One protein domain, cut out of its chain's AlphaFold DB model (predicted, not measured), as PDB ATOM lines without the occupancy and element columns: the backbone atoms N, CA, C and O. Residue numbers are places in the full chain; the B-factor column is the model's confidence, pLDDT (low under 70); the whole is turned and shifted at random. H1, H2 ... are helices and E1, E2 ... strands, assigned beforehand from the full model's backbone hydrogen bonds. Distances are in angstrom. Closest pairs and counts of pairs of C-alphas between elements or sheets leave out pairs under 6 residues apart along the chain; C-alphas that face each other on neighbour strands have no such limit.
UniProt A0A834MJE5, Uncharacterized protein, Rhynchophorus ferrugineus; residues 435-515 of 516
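Overview. This is residues 435 to 515 of the 516 residues of an uncharacterized protein of Rhynchophorus ferrugineus (UniProt A0A834MJE5). With little regular structure, the domain is a narrow meander sheet, a long hairpin of E1 and E2 with short E3 added antiparallel beside E2; short H1 stands over one face, and long loops make up much of the rest. The tail returns to E2, residues 513 to 514 pairing parallel with 448 to 449. The 81 printed residues, under half in named elements, run E1, E2, E3, H1: class mixed, compact, radius of gyration of the C-alphas 12.8 A, spans 39 by 27 by 16 A.

Arrangement. E1, residues 435 to 443, and E2, 448 to 455, form a hairpin at 163 degrees; N 439 and O 452 are 2.9 A apart. E2 and E3, 491 to 495, form another at 151 degrees, with N 453 and O 492 2.8 A apart. H1, 496 to 502, is on the sheet at a height of 8.9 A and only just stands up from it, rising 41 degrees; its C-alpha 496 is 5.2 A from that of Val 450, their closest pair. In H1, 1 of 3 O i to N i+4 and 3 of 4 O i to N i+3 pairs are within hydrogen-bond range.

Along the chain. E1 spans 27.2 A from C-alpha 435 at (29.749, -26.459, 47.059), E2 23.9 A, E3 13.9 A; H1 ends at C-alpha 502, (38.431, -33.536, 37.822).

Size, cuts and confidence. The C-alphas of Ile 445 and Tyr 459 are farthest apart, 39.8 A. The printed part has no cut; the E2 to E3 link, 35 residues, is long. Residues 502 to 507 have pLDDT under 70.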
ATOM      1  N   LEU A 435      29.087 -27.759  47.249       82.19
ATOM      2  CA  LEU A 435      29.749 -26.459  47.059       82.19
ATOM      3  C   LEU A 435      29.580 -25.949  45.625       82.19
ATOM      4  O   LEU A 435      29.398 -24.757  45.423       82.19
ATOM      5  N   LEU A 436      29.638 -26.839  44.636       82.75
ATOM      6  CA  LEU A 436      29.545 -26.528  43.215       82.75
ATOM      7  C   LEU A 436      28.453 -27.369  42.557       82.75
ATOM      8  O   LEU A 436      28.406 -28.593  42.723       82.75
ATOM      9  N   PHE A 437      27.635 -26.724  41.736       85.69
ATOM     10  CA  PHE A 437      26.817 -27.375  40.722       85.69
ATOM     11  C   PHE A 437      27.509 -27.299  39.373       85.69
ATOM     12  O   PHE A 437      28.261 -26.368  39.091       85.69
ATOM     13  N   TRP A 438      27.221 -28.266  38.512       87.50
ATOM     14  CA  TRP A 438      27.739 -28.259  37.158       87.50
ATOM     15  C   TRP A 438      26.731 -28.834  36.167       87.50
ATOM     16  O   TRP A 438      25.870 -29.641  36.518       87.50
ATOM     17  N   LYS A 439      26.836 -28.399  34.911       86.94
ATOM     18  CA  LYS A 439      26.092 -28.929  33.765       86.94
ATOM     19  C   LYS A 439      27.030 -29.059  32.577       86.94
ATOM     20  O   LYS A 439      27.840 -28.172  32.345       86.94
ATOM     21  N   VAL A 440      26.894 -30.124  31.792       87.31
ATOM     22  CA  VAL A 440      27.598 -30.255  30.509       87.31
ATOM     23  C   VAL A 440      26.602 -30.036  29.381       87.31
ATOM     24  O   VAL A 440      25.590 -30.729  29.300       87.31
ATOM     25  N   VAL A 441      26.893 -29.076  28.509       87.44
ATOM     26  CA  VAL A 441      26.146 -28.833  27.272       87.44
ATOM     27  C   VAL A 441      26.959 -29.413  26.124       87.44
ATOM     28  O   VAL A 441      28.144 -29.116  25.991       87.44
ATOM     29  N   TYR A 442      26.342 -30.261  25.304       89.62
ATOM     30  CA  TYR A 442      27.017 -30.973  24.222       89.62
ATOM     31  C   TYR A 442      26.129 -31.044  22.981       89.62
ATOM     32  O   TYR A 442      24.955 -31.399  23.068       89.62
ATOM     33  N   ASN A 443      26.703 -30.729  21.821       84.50
ATOM     34  CA  ASN A 443      26.064 -30.898  20.526       84.50
ATOM     35  C   ASN A 443      26.565 -32.205  19.880       84.50
ATOM     36  O   ASN A 443      27.734 -32.270  19.490       84.50
ATOM     37  N   PRO A 444      25.708 -33.232  19.721       84.69
ATOM     38  CA  PRO A 444      26.125 -34.535  19.209       84.69
ATOM     39  C   PRO A 444      26.507 -34.536  17.725       84.69
ATOM     40  O   PRO A 444      27.285 -35.394  17.317       84.69
ATOM     41  N   ILE A 445      26.012 -33.580  16.931       85.62
ATOM     42  CA  ILE A 445      26.307 -33.480  15.493       85.62
ATOM     43  C   ILE A 445      27.712 -32.912  15.286       85.62
ATOM     44  O   ILE A 445      28.519 -33.466  14.546       85.62
ATOM     45  N   THR A 446      28.023 -31.800  15.957       89.75
ATOM     46  CA  THR A 446      29.322 -31.121  15.808       89.75
ATOM     47  C   THR A 446      30.389 -31.656  16.760       89.75
ATOM     48  O   THR A 446      31.562 -31.309  16.618       89.75
ATOM     49  N   GLN A 447      29.992 -32.498  17.718       90.69
ATOM     50  CA  GLN A 447      30.841 -33.056  18.771       90.69
ATOM     51  C   GLN A 447      31.525 -31.975  19.619       90.69
ATOM     52  O   GLN A 447      32.650 -32.140  20.088       90.69
ATOM     53  N   ARG A 448      30.860 -30.835  19.807       90.56
ATOM     54  CA  ARG A 448      31.362 -29.713  20.606       90.56
ATOM     55  C   ARG A 448      30.624 -29.638  21.928       90.56
ATOM     56  O   ARG A 448      29.418 -29.867  21.973       90.56
ATOM     57  N   GLY A 449      31.335 -29.306  22.999       91.06
ATOM     58  CA  GLY A 449      30.733 -29.221  24.325       91.06
ATOM     59  C   GLY A 449      31.420 -28.226  25.245       91.06
ATOM     60  O   GLY A 449      32.554 -27.810  25.007       91.06
ATOM     61  N   VAL A 450      30.722 -27.867  26.316       94.56
ATOM     62  CA  VAL A 450      31.227 -27.027  27.402       94.56
ATOM     63  C   VAL A 450      30.641 -27.494  28.731       94.56
ATOM     64  O   VAL A 450      29.500 -27.955  28.779       94.56
ATOM     65  N   ALA A 451      31.416 -27.401  29.807       92.56
ATOM     66  CA  ALA A 451      30.912 -27.586  31.160       92.56
ATOM     67  C   ALA A 451      30.701 -26.214  31.803       92.56
ATOM     68  O   ALA A 451      31.594 -25.377  31.749       92.56
ATOM     69  N   LEU A 452      29.535 -25.986  32.394       93.06
ATOM     70  CA  LEU A 452      29.176 -24.778  33.131       93.06
ATOM     71  C   LEU A 452      29.161 -25.111  34.616       93.06
ATOM     72  O   LEU A 452      28.529 -26.093  35.003       93.06
ATOM     73  N   ILE A 453      29.842 -24.313  35.425       92.19
ATOM     74  CA  ILE A 453      30.009 -24.518  36.857       92.19
ATOM     75  C   ILE A 453      29.415 -23.313  37.573       92.19
ATOM     76  O   ILE A 453      29.628 -22.179  37.152       92.19
ATOM     77  N   GLY A 454      28.660 -23.570  38.637       91.06
ATOM     78  CA  GLY A 454      28.089 -22.549  39.506       91.06
ATOM     79  C   GLY A 454      28.384 -22.862  40.965       91.06
ATOM     80  O   GLY A 454      28.265 -24.007  41.403       91.06
ATOM     81  N   VAL A 455      28.763 -21.843  41.721       89.88
ATOM     82  CA  VAL A 455      29.099 -21.938  43.139       89.88
ATOM     83  C   VAL A 455      27.828 -21.809  43.960       89.88
ATOM     84  O   VAL A 455      27.125 -20.803  43.916       89.88
ATOM     85  N   ASN A 456      27.556 -22.829  44.757       88.00
ATOM     86  CA  ASN A 456      26.438 -22.909  45.682       88.00
ATOM     87  C   ASN A 456      26.852 -22.472  47.096       88.00
ATOM     88  O   ASN A 456      26.649 -23.177  48.085       88.00
ATOM     89  N   ASN A 457      27.492 -21.309  47.182       86.75
ATOM     90  CA  ASN A 457      27.830 -20.664  48.441       86.75
ATOM     91  C   ASN A 457      27.868 -19.142  48.238       86.75
ATOM     92  O   ASN A 457      28.875 -18.625  47.753       86.75
ATOM     93  N   PRO A 458      26.799 -18.413  48.600       85.00
ATOM     94  CA  PRO A 458      26.728 -16.968  48.388       85.00
ATOM     95  C   PRO A 458      27.629 -16.168  49.344       85.00
ATOM     96  O   PRO A 458      27.643 -14.944  49.268       85.00
ATOM     97  N   TYR A 459      28.361 -16.835  50.242       84.06
ATOM     98  CA  TYR A 459      29.252 -16.204  51.218       84.06
ATOM     99  C   TYR A 459      30.732 -16.536  51.000       84.06
ATOM    100  O   TYR A 459      31.579 -15.880  51.595       84.06
ATOM    101  N   ALA A 460      31.056 -17.509  50.141       81.94
ATOM    102  CA  ALA A 460      32.442 -17.807  49.786       81.94
ATOM    103  C   ALA A 460      32.965 -16.785  48.772       81.94
ATOM    104  O   ALA A 460      32.285 -16.482  47.787       81.94
ATOM    105  N   SER A 461      34.167 -16.266  49.004       82.69
ATOM    106  CA  SER A 461      34.902 -15.463  48.031       82.69
ATOM    107  C   SER A 461      35.536 -16.350  46.955       82.69
ATOM    108  O   SER A 461      35.795 -17.533  47.179       82.69
ATOM    109  N   LEU A 462      35.843 -15.780  45.784       77.31
ATOM    110  CA  LEU A 462      36.494 -16.524  44.698       77.31
ATOM    111  C   LEU A 462      37.860 -17.107  45.110       77.31
ATOM    112  O   LEU A 462      38.228 -18.177  44.647       77.31
ATOM    113  N   ALA A 463      38.578 -16.448  46.027       77.62
ATOM    114  CA  ALA A 463      39.860 -16.929  46.549       77.62
ATOM    115  C   ALA A 463      39.736 -18.192  47.424       77.62
ATOM    116  O   ALA A 463      40.712 -18.915  47.602       77.62
ATOM    117  N   GLU A 464      38.547 -18.461  47.970       72.62
ATOM    118  CA  GLU A 464      38.252 -19.653  48.775       72.62
ATOM    119  C   GLU A 464      37.741 -20.825  47.924       72.62
ATOM    120  O   GLU A 464      37.519 -21.923  48.437       72.62
ATOM    121  N   ILE A 465      37.526 -20.602  46.625       77.81
ATOM    122  CA  ILE A 465      36.944 -21.571  45.703       77.81
ATOM    123  C   ILE A 465      38.049 -22.087  44.789       77.81
ATOM    124  O   ILE A 465      38.654 -21.332  44.032       77.81
ATOM    125  N   ASP A 466      38.290 -23.397  44.831       76.38
ATOM    126  CA  ASP A 466      39.223 -24.042  43.910       76.38
ATOM    127  C   ASP A 466      38.635 -24.065  42.493       76.38
ATOM    128  O   ASP A 466      37.806 -24.912  42.132       76.38
ATOM    129  N   GLN A 467      39.054 -23.092  41.690       80.81
ATOM    130  CA  GLN A 467      38.729 -23.027  40.280       80.81
ATOM    131  C   GLN A 467      39.617 -24.010  39.508       80.81
ATOM    132  O   GLN A 467      40.630 -23.664  38.908       80.81
ATOM    133  N   PHE A 468      39.199 -25.270  39.507       77.81
ATOM    134  CA  PHE A 468      39.984 -26.406  39.017       77.81
ATOM    135  C   PHE A 468      40.198 -26.451  37.480       77.81
ATOM    136  O   PHE A 468      40.707 -27.443  36.946       77.81
ATOM    137  N   CYS A 469      39.761 -25.432  36.732       83.44
ATOM    138  CA  CYS A 469      39.953 -25.308  35.286       83.44
ATOM    139  C   CYS A 469      40.013 -23.832  34.858       83.44
ATOM    140  O   CYS A 469      39.410 -22.973  35.501       83.44
ATOM    141  N   ASP A 470      40.632 -23.565  33.708       89.81
ATOM    142  CA  ASP A 470      40.591 -22.233  33.100       89.81
ATOM    143  C   ASP A 470      39.164 -21.866  32.667       89.81
ATOM    144  O   ASP A 470      38.494 -22.650  31.979       89.81
ATOM    145  N   ASP A 471      38.723 -20.657  33.028       92.19
ATOM    146  CA  ASP A 471      37.437 -20.124  32.587       92.19
ATOM    147  C   ASP A 471      37.460 -19.787  31.092       92.19
ATOM    148  O   ASP A 471      38.198 -18.920  30.630       92.19
ATOM    149  N   VAL A 472      36.602 -20.457  30.328       92.81
ATOM    150  CA  VAL A 472      36.390 -20.198  28.899       92.81
ATOM    151  C   VAL A 472      35.064 -19.496  28.615       92.81
ATOM    152  O   VAL A 472      34.664 -19.402  27.455       92.81
ATOM    153  N   SER A 473      34.361 -19.018  29.644       91.88
ATOM    154  CA  SER A 473      32.997 -18.505  29.512       91.88
ATOM    155  C   SER A 473      32.863 -17.253  28.657       91.88
ATOM    156  O   SER A 473      31.871 -17.125  27.945       91.88
ATOM    157  N   ASP A 474      33.891 -16.402  28.610       90.69
ATOM    158  CA  ASP A 474      33.908 -15.199  27.760       90.69
ATOM    159  C   ASP A 474      33.878 -15.532  26.260       90.69
ATOM    160  O   ASP A 474      33.606 -14.678  25.420       90.69
ATOM    161  N   ARG A 475      34.145 -16.794  25.904       91.12
ATOM    162  CA  ARG A 475      34.100 -17.293  24.526       91.12
ATOM    163  C   ARG A 475      32.716 -17.810  24.125       91.12
ATOM    164  O   ARG A 475      32.542 -18.181  22.968       91.12
ATOM    165  N   LEU A 476      31.763 -17.884  25.057       90.69
ATOM    166  CA  LEU A 476      30.426 -18.447  24.852       90.69
ATOM    167  C   LEU A 476      29.423 -17.312  24.627       90.69
ATOM    168  O   LEU A 476      28.798 -16.823  25.564       90.69
ATOM    169  N   THR A 477      29.236 -16.891  23.377       87.38
ATOM    170  CA  THR A 477      28.426 -15.697  23.062       87.38
ATOM    171  C   THR A 477      26.933 -15.845  23.377       87.38
ATOM    172  O   THR A 477      26.210 -14.855  23.414       87.38
ATOM    173  N   TRP A 478      26.454 -17.070  23.598       86.50
ATOM    174  CA  TRP A 478      25.071 -17.362  23.987       86.50
ATOM    175  C   TRP A 478      24.835 -17.325  25.504       86.50
ATOM    176  O   TRP A 478      23.685 -17.394  25.945       86.50
ATOM    177  N   LEU A 479      25.892 -17.241  26.319       88.81
ATOM    178  CA  LEU A 479      25.793 -17.316  27.771       88.81
ATOM    179  C   LEU A 479      25.724 -15.914  28.391       88.81
ATOM    180  O   LEU A 479      26.721 -15.210  28.495       88.81
ATOM    181  N   ASN A 480      24.534 -15.523  28.850       84.19
ATOM    182  CA  ASN A 480      24.284 -14.208  29.453       84.19
ATOM    183  C   ASN A 480      24.225 -14.284  30.984       84.19
ATOM    184  O   ASN A 480      23.155 -14.161  31.585       84.19
ATOM    185  N   TRP A 481      25.373 -14.504  31.622       88.44
ATOM    186  CA  TRP A 481      25.482 -14.581  33.081       88.44
ATOM    187  C   TRP A 481      26.342 -13.468  33.688       88.44
ATOM    188  O   TRP A 481      27.125 -12.817  33.001       88.44
ATOM    189  N   ARG A 482      26.196 -13.240  34.997       88.31
ATOM    190  CA  ARG A 482      27.084 -12.361  35.774       88.31
ATOM    191  C   ARG A 482      28.026 -13.227  36.598       88.31
ATOM    192  O   ARG A 482      27.767 -13.476  37.768       88.31
ATOM    193  N   LYS A 483      29.070 -13.731  35.942       87.06
ATOM    194  CA  LYS A 483      29.961 -14.763  36.485       87.06
ATOM    195  C   LYS A 483      30.730 -14.351  37.746       87.06
ATOM    196  O   LYS A 483      30.990 -15.203  38.587       87.06
ATOM    197  N   ASP A 484      30.987 -13.052  37.905       87.81
ATOM    198  CA  ASP A 484      31.731 -12.468  39.031       87.81
ATOM    199  C   ASP A 484      30.821 -11.876  40.130       87.81
ATOM    200  O   ASP A 484      31.289 -11.182  41.032       87.81
ATOM    201  N   ASP A 485      29.506 -12.106  40.062       86.88
ATOM    202  CA  ASP A 485      28.539 -11.586  41.035       86.88
ATOM    203  C   ASP A 485      28.237 -12.640  42.111       86.88
ATOM    204  O   ASP A 485      27.419 -13.540  41.914       86.88
ATOM    205  N   GLN A 486      28.874 -12.502  43.278       83.31
ATOM    206  CA  GLN A 486      28.695 -13.409  44.417       83.31
ATOM    207  C   GLN A 486      27.221 -13.562  44.831       83.31
ATOM    208  O   GLN A 486      26.780 -14.665  45.149       83.31
ATOM    209  N   SER A 487      26.429 -12.482  44.766       78.56
ATOM    210  CA  SER A 487      25.004 -12.506  45.136       78.56
ATOM    211  C   SER A 487      24.149 -13.349  44.185       78.56
ATOM    212  O   SER A 487      23.049 -13.773  44.536       78.56
ATOM    213  N   ARG A 488      24.667 -13.615  42.980       81.88
ATOM    214  CA  ARG A 488      24.051 -14.466  41.953       81.88
ATOM    215  C   ARG A 488      24.734 -15.827  41.822       81.88
ATOM    216  O   ARG A 488      24.302 -16.629  40.996       81.88
ATOM    217  N   GLY A 489      25.740 -16.087  42.657       82.25
ATOM    218  CA  GLY A 489      26.595 -17.260  42.602       82.25
ATOM    219  C   GLY A 489      27.699 -17.096  41.563       82.25
ATOM    220  O   GLY A 489      27.434 -17.020  40.360       82.25
ATOM    221  N   TYR A 490      28.949 -17.106  42.030       91.62
ATOM    222  CA  TYR A 490      30.104 -17.182  41.139       91.62
ATOM    223  C   TYR A 490      29.952 -18.352  40.174       91.62
ATOM    224  O   TYR A 490      29.474 -19.423  40.550       91.62
ATOM    225  N   SER A 491      30.328 -18.150  38.921       92.88
ATOM    226  CA  SER A 491      30.180 -19.169  37.886       92.88
ATOM    227  C   SER A 491      31.355 -19.114  36.920       92.88
ATOM    228  O   SER A 491      31.965 -18.071  36.750       92.88
ATOM    229  N   TRP A 492      31.690 -20.226  36.278       93.75
ATOM    230  CA  TRP A 492      32.700 -20.257  35.216       93.75
ATOM    231  C   TRP A 492      32.456 -21.441  34.288       93.75
ATOM    232  O   TRP A 492      31.714 -22.368  34.620       93.75
ATOM    233  N   ALA A 493      33.050 -21.413  33.099       94.19
ATOM    234  CA  ALA A 493      32.922 -22.499  32.140       94.19
ATOM    235  C   ALA A 493      34.264 -23.195  31.921       94.19
ATOM    236  O   ALA A 493      35.275 -22.537  31.723       94.19
ATOM    237  N   CYS A 494      34.268 -24.525  31.876       92.69
ATOM    238  CA  CYS A 494      35.429 -25.327  31.497       92.69
ATOM    239  C   CYS A 494      35.239 -25.933  30.103       92.69
ATOM    240  O   CYS A 494      34.125 -26.273  29.689       92.69
ATOM    241  N   THR A 495      36.346 -26.255  29.428       91.94
ATOM    242  CA  THR A 495      36.283 -27.286  28.378       91.94
ATOM    243  C   THR A 495      35.860 -28.626  28.991       91.94
ATOM    244  O   THR A 495      36.274 -28.958  30.104       91.94
ATOM    245  N   VAL A 496      35.074 -29.432  28.269       86.62
ATOM    246  CA  VAL A 496      34.647 -30.759  28.765       86.62
ATOM    247  C   VAL A 496      35.856 -31.654  29.056       86.62
ATOM    248  O   VAL A 496      35.856 -32.386  30.039       86.62
ATOM    249  N   THR A 497      36.921 -31.551  28.257       85.25
ATOM    250  CA  THR A 497      38.169 -32.299  28.463       85.25
ATOM    251  C   THR A 497      38.870 -31.924  29.769       85.25
ATOM    252  O   THR A 497      39.285 -32.816  30.504       85.25
ATOM    253  N   ALA A 498      38.996 -30.629  30.083       83.62
ATOM    254  CA  ALA A 498      39.575 -30.186  31.353       83.62
ATOM    255  C   ALA A 498      38.672 -30.573  32.532       83.62
ATOM    256  O   ALA A 498      39.150 -31.138  33.511       83.62
ATOM    257  N   PHE A 499      37.359 -30.379  32.390       83.12
ATOM    258  CA  PHE A 499      36.365 -30.752  33.396       83.12
ATOM    259  C   PHE A 499      36.419 -32.257  33.730       83.12
ATOM    260  O   PHE A 499      36.458 -32.625  34.901       83.12
ATOM    261  N   ARG A 500      36.573 -33.134  32.724       79.69
ATOM    262  CA  ARG A 500      36.771 -34.593  32.888       79.69
ATOM    263  C   ARG A 500      38.034 -34.994  33.643       79.69
ATOM    264  O   ARG A 500      38.139 -36.127  34.120       79.69
ATOM    265  N   ARG A 501      39.045 -34.127  33.741       76.38
ATOM    266  CA  ARG A 501      40.230 -34.440  34.555       76.38
ATOM    267  C   ARG A 501      39.885 -34.483  36.040       76.38
ATOM    268  O   ARG A 501      40.504 -35.264  36.753       76.38
ATOM    269  N   ILE A 502      38.861 -33.732  36.439       69.75
ATOM    270  CA  ILE A 502      38.431 -33.536  37.822       69.75
ATOM    271  C   ILE A 502      37.149 -34.320  38.114       69.75
ATOM    272  O   ILE A 502      37.078 -35.070  39.084       69.75
ATOM    273  N   VAL A 503      36.151 -34.211  37.236       64.50
ATOM    274  CA  VAL A 503      34.859 -34.893  37.356       64.50
ATOM    275  C   VAL A 503      34.831 -36.081  36.397       64.50
ATOM    276  O   VAL A 503      34.475 -35.967  35.226       64.50
ATOM    277  N   LYS A 504      35.247 -37.243  36.908       59.75
ATOM    278  CA  LYS A 504      35.366 -38.502  36.145       59.75
ATOM    279  C   LYS A 504      34.023 -39.145  35.776       59.75
ATOM    280  O   LYS A 504      34.009 -40.096  35.010       59.75
ATOM    281  N   SER A 505      32.908 -38.639  36.305       53.09
ATOM    282  CA  SER A 505      31.555 -39.193  36.133       53.09
ATOM    283  C   SER A 505      30.834 -38.754  34.852       53.09
ATOM    284  O   SER A 505      29.686 -39.129  34.631       53.09
ATOM    285  N   ILE A 506      31.466 -37.947  33.998       59.62
ATOM    286  CA  ILE A 506      30.856 -37.478  32.746       59.62
ATOM    287  C   ILE A 506      30.878 -38.624  31.728       59.62
ATOM    288  O   ILE A 506      31.944 -39.214  31.549       59.62
ATOM    289  N   PRO A 507      29.775 -38.892  30.997       56.09
ATOM    290  CA  PRO A 507      29.759 -39.891  29.932       56.09
ATOM    291  C   PRO A 507      30.921 -39.707  28.956       56.09
ATOM    292  O   PRO A 507      31.303 -38.571  28.650       56.09
ATOM    293  N   GLU A 508      31.459 -40.807  28.431       72.50
ATOM    294  CA  GLU A 508      32.441 -40.756  27.351       72.50
ATOM    295  C   GLU A 508      31.776 -40.184  26.090       72.50
ATOM    296  O   GLU A 508      30.906 -40.789  25.469       72.50
ATOM    297  N   LEU A 509      32.166 -38.960  25.738       77.06
ATOM    298  CA  LEU A 509      31.708 -38.228  24.554       77.06
ATOM    299  C   LEU A 509      32.946 -37.870  23.747       77.06
ATOM    300  O   LEU A 509      33.925 -37.381  24.317       77.06
ATOM    301  N   THR A 510      32.884 -38.043  22.433       84.25
ATOM    302  CA  THR A 510      33.911 -37.497  21.544       84.25
ATOM    303  C   THR A 510      33.807 -35.974  21.563       84.25
ATOM    304  O   THR A 510      32.753 -35.431  21.246       84.25
ATOM    305  N   ILE A 511      34.879 -35.282  21.954       86.19
ATOM    306  CA  ILE A 511      34.924 -33.815  22.010       86.19
ATOM    307  C   ILE A 511      35.894 -33.311  20.944       86.19
ATOM    308  O   ILE A 511      37.102 -33.496  21.057       86.19
ATOM    309  N   ARG A 512      35.362 -32.656  19.910       86.56
ATOM    310  CA  ARG A 512      36.122 -32.032  18.816       86.56
ATOM    311  C   ARG A 512      36.361 -30.535  19.009       86.56
ATOM    312  O   ARG A 512      37.068 -29.924  18.215       86.56
ATOM    313  N   GLY A 513      35.782 -29.926  20.044       85.12
ATOM    314  CA  GLY A 513      36.041 -28.527  20.373       85.12
ATOM    315  C   GLY A 513      35.062 -27.926  21.376       85.12
ATOM    316  O   GLY A 513      34.150 -28.595  21.864       85.12
ATOM    317  N   LEU A 514      35.262 -26.637  21.659       85.44
ATOM    318  CA  LEU A 514      34.366 -25.839  22.495       85.44
ATOM    319  C   LEU A 514      33.051 -25.553  21.753       85.44
ATOM    320  O   LEU A 514      33.052 -25.323  20.536       85.44
ATOM    321  N   LEU A 515      31.940 -25.592  22.491       82.69
ATOM    322  CA  LEU A 515      30.609 -25.228  22.008       82.69
ATOM    323  C   LEU A 515      30.462 -23.698  22.001       82.69
ATOM    324  O   LEU A 515      30.184 -23.120  23.046       82.69
TER     325      LEU A 515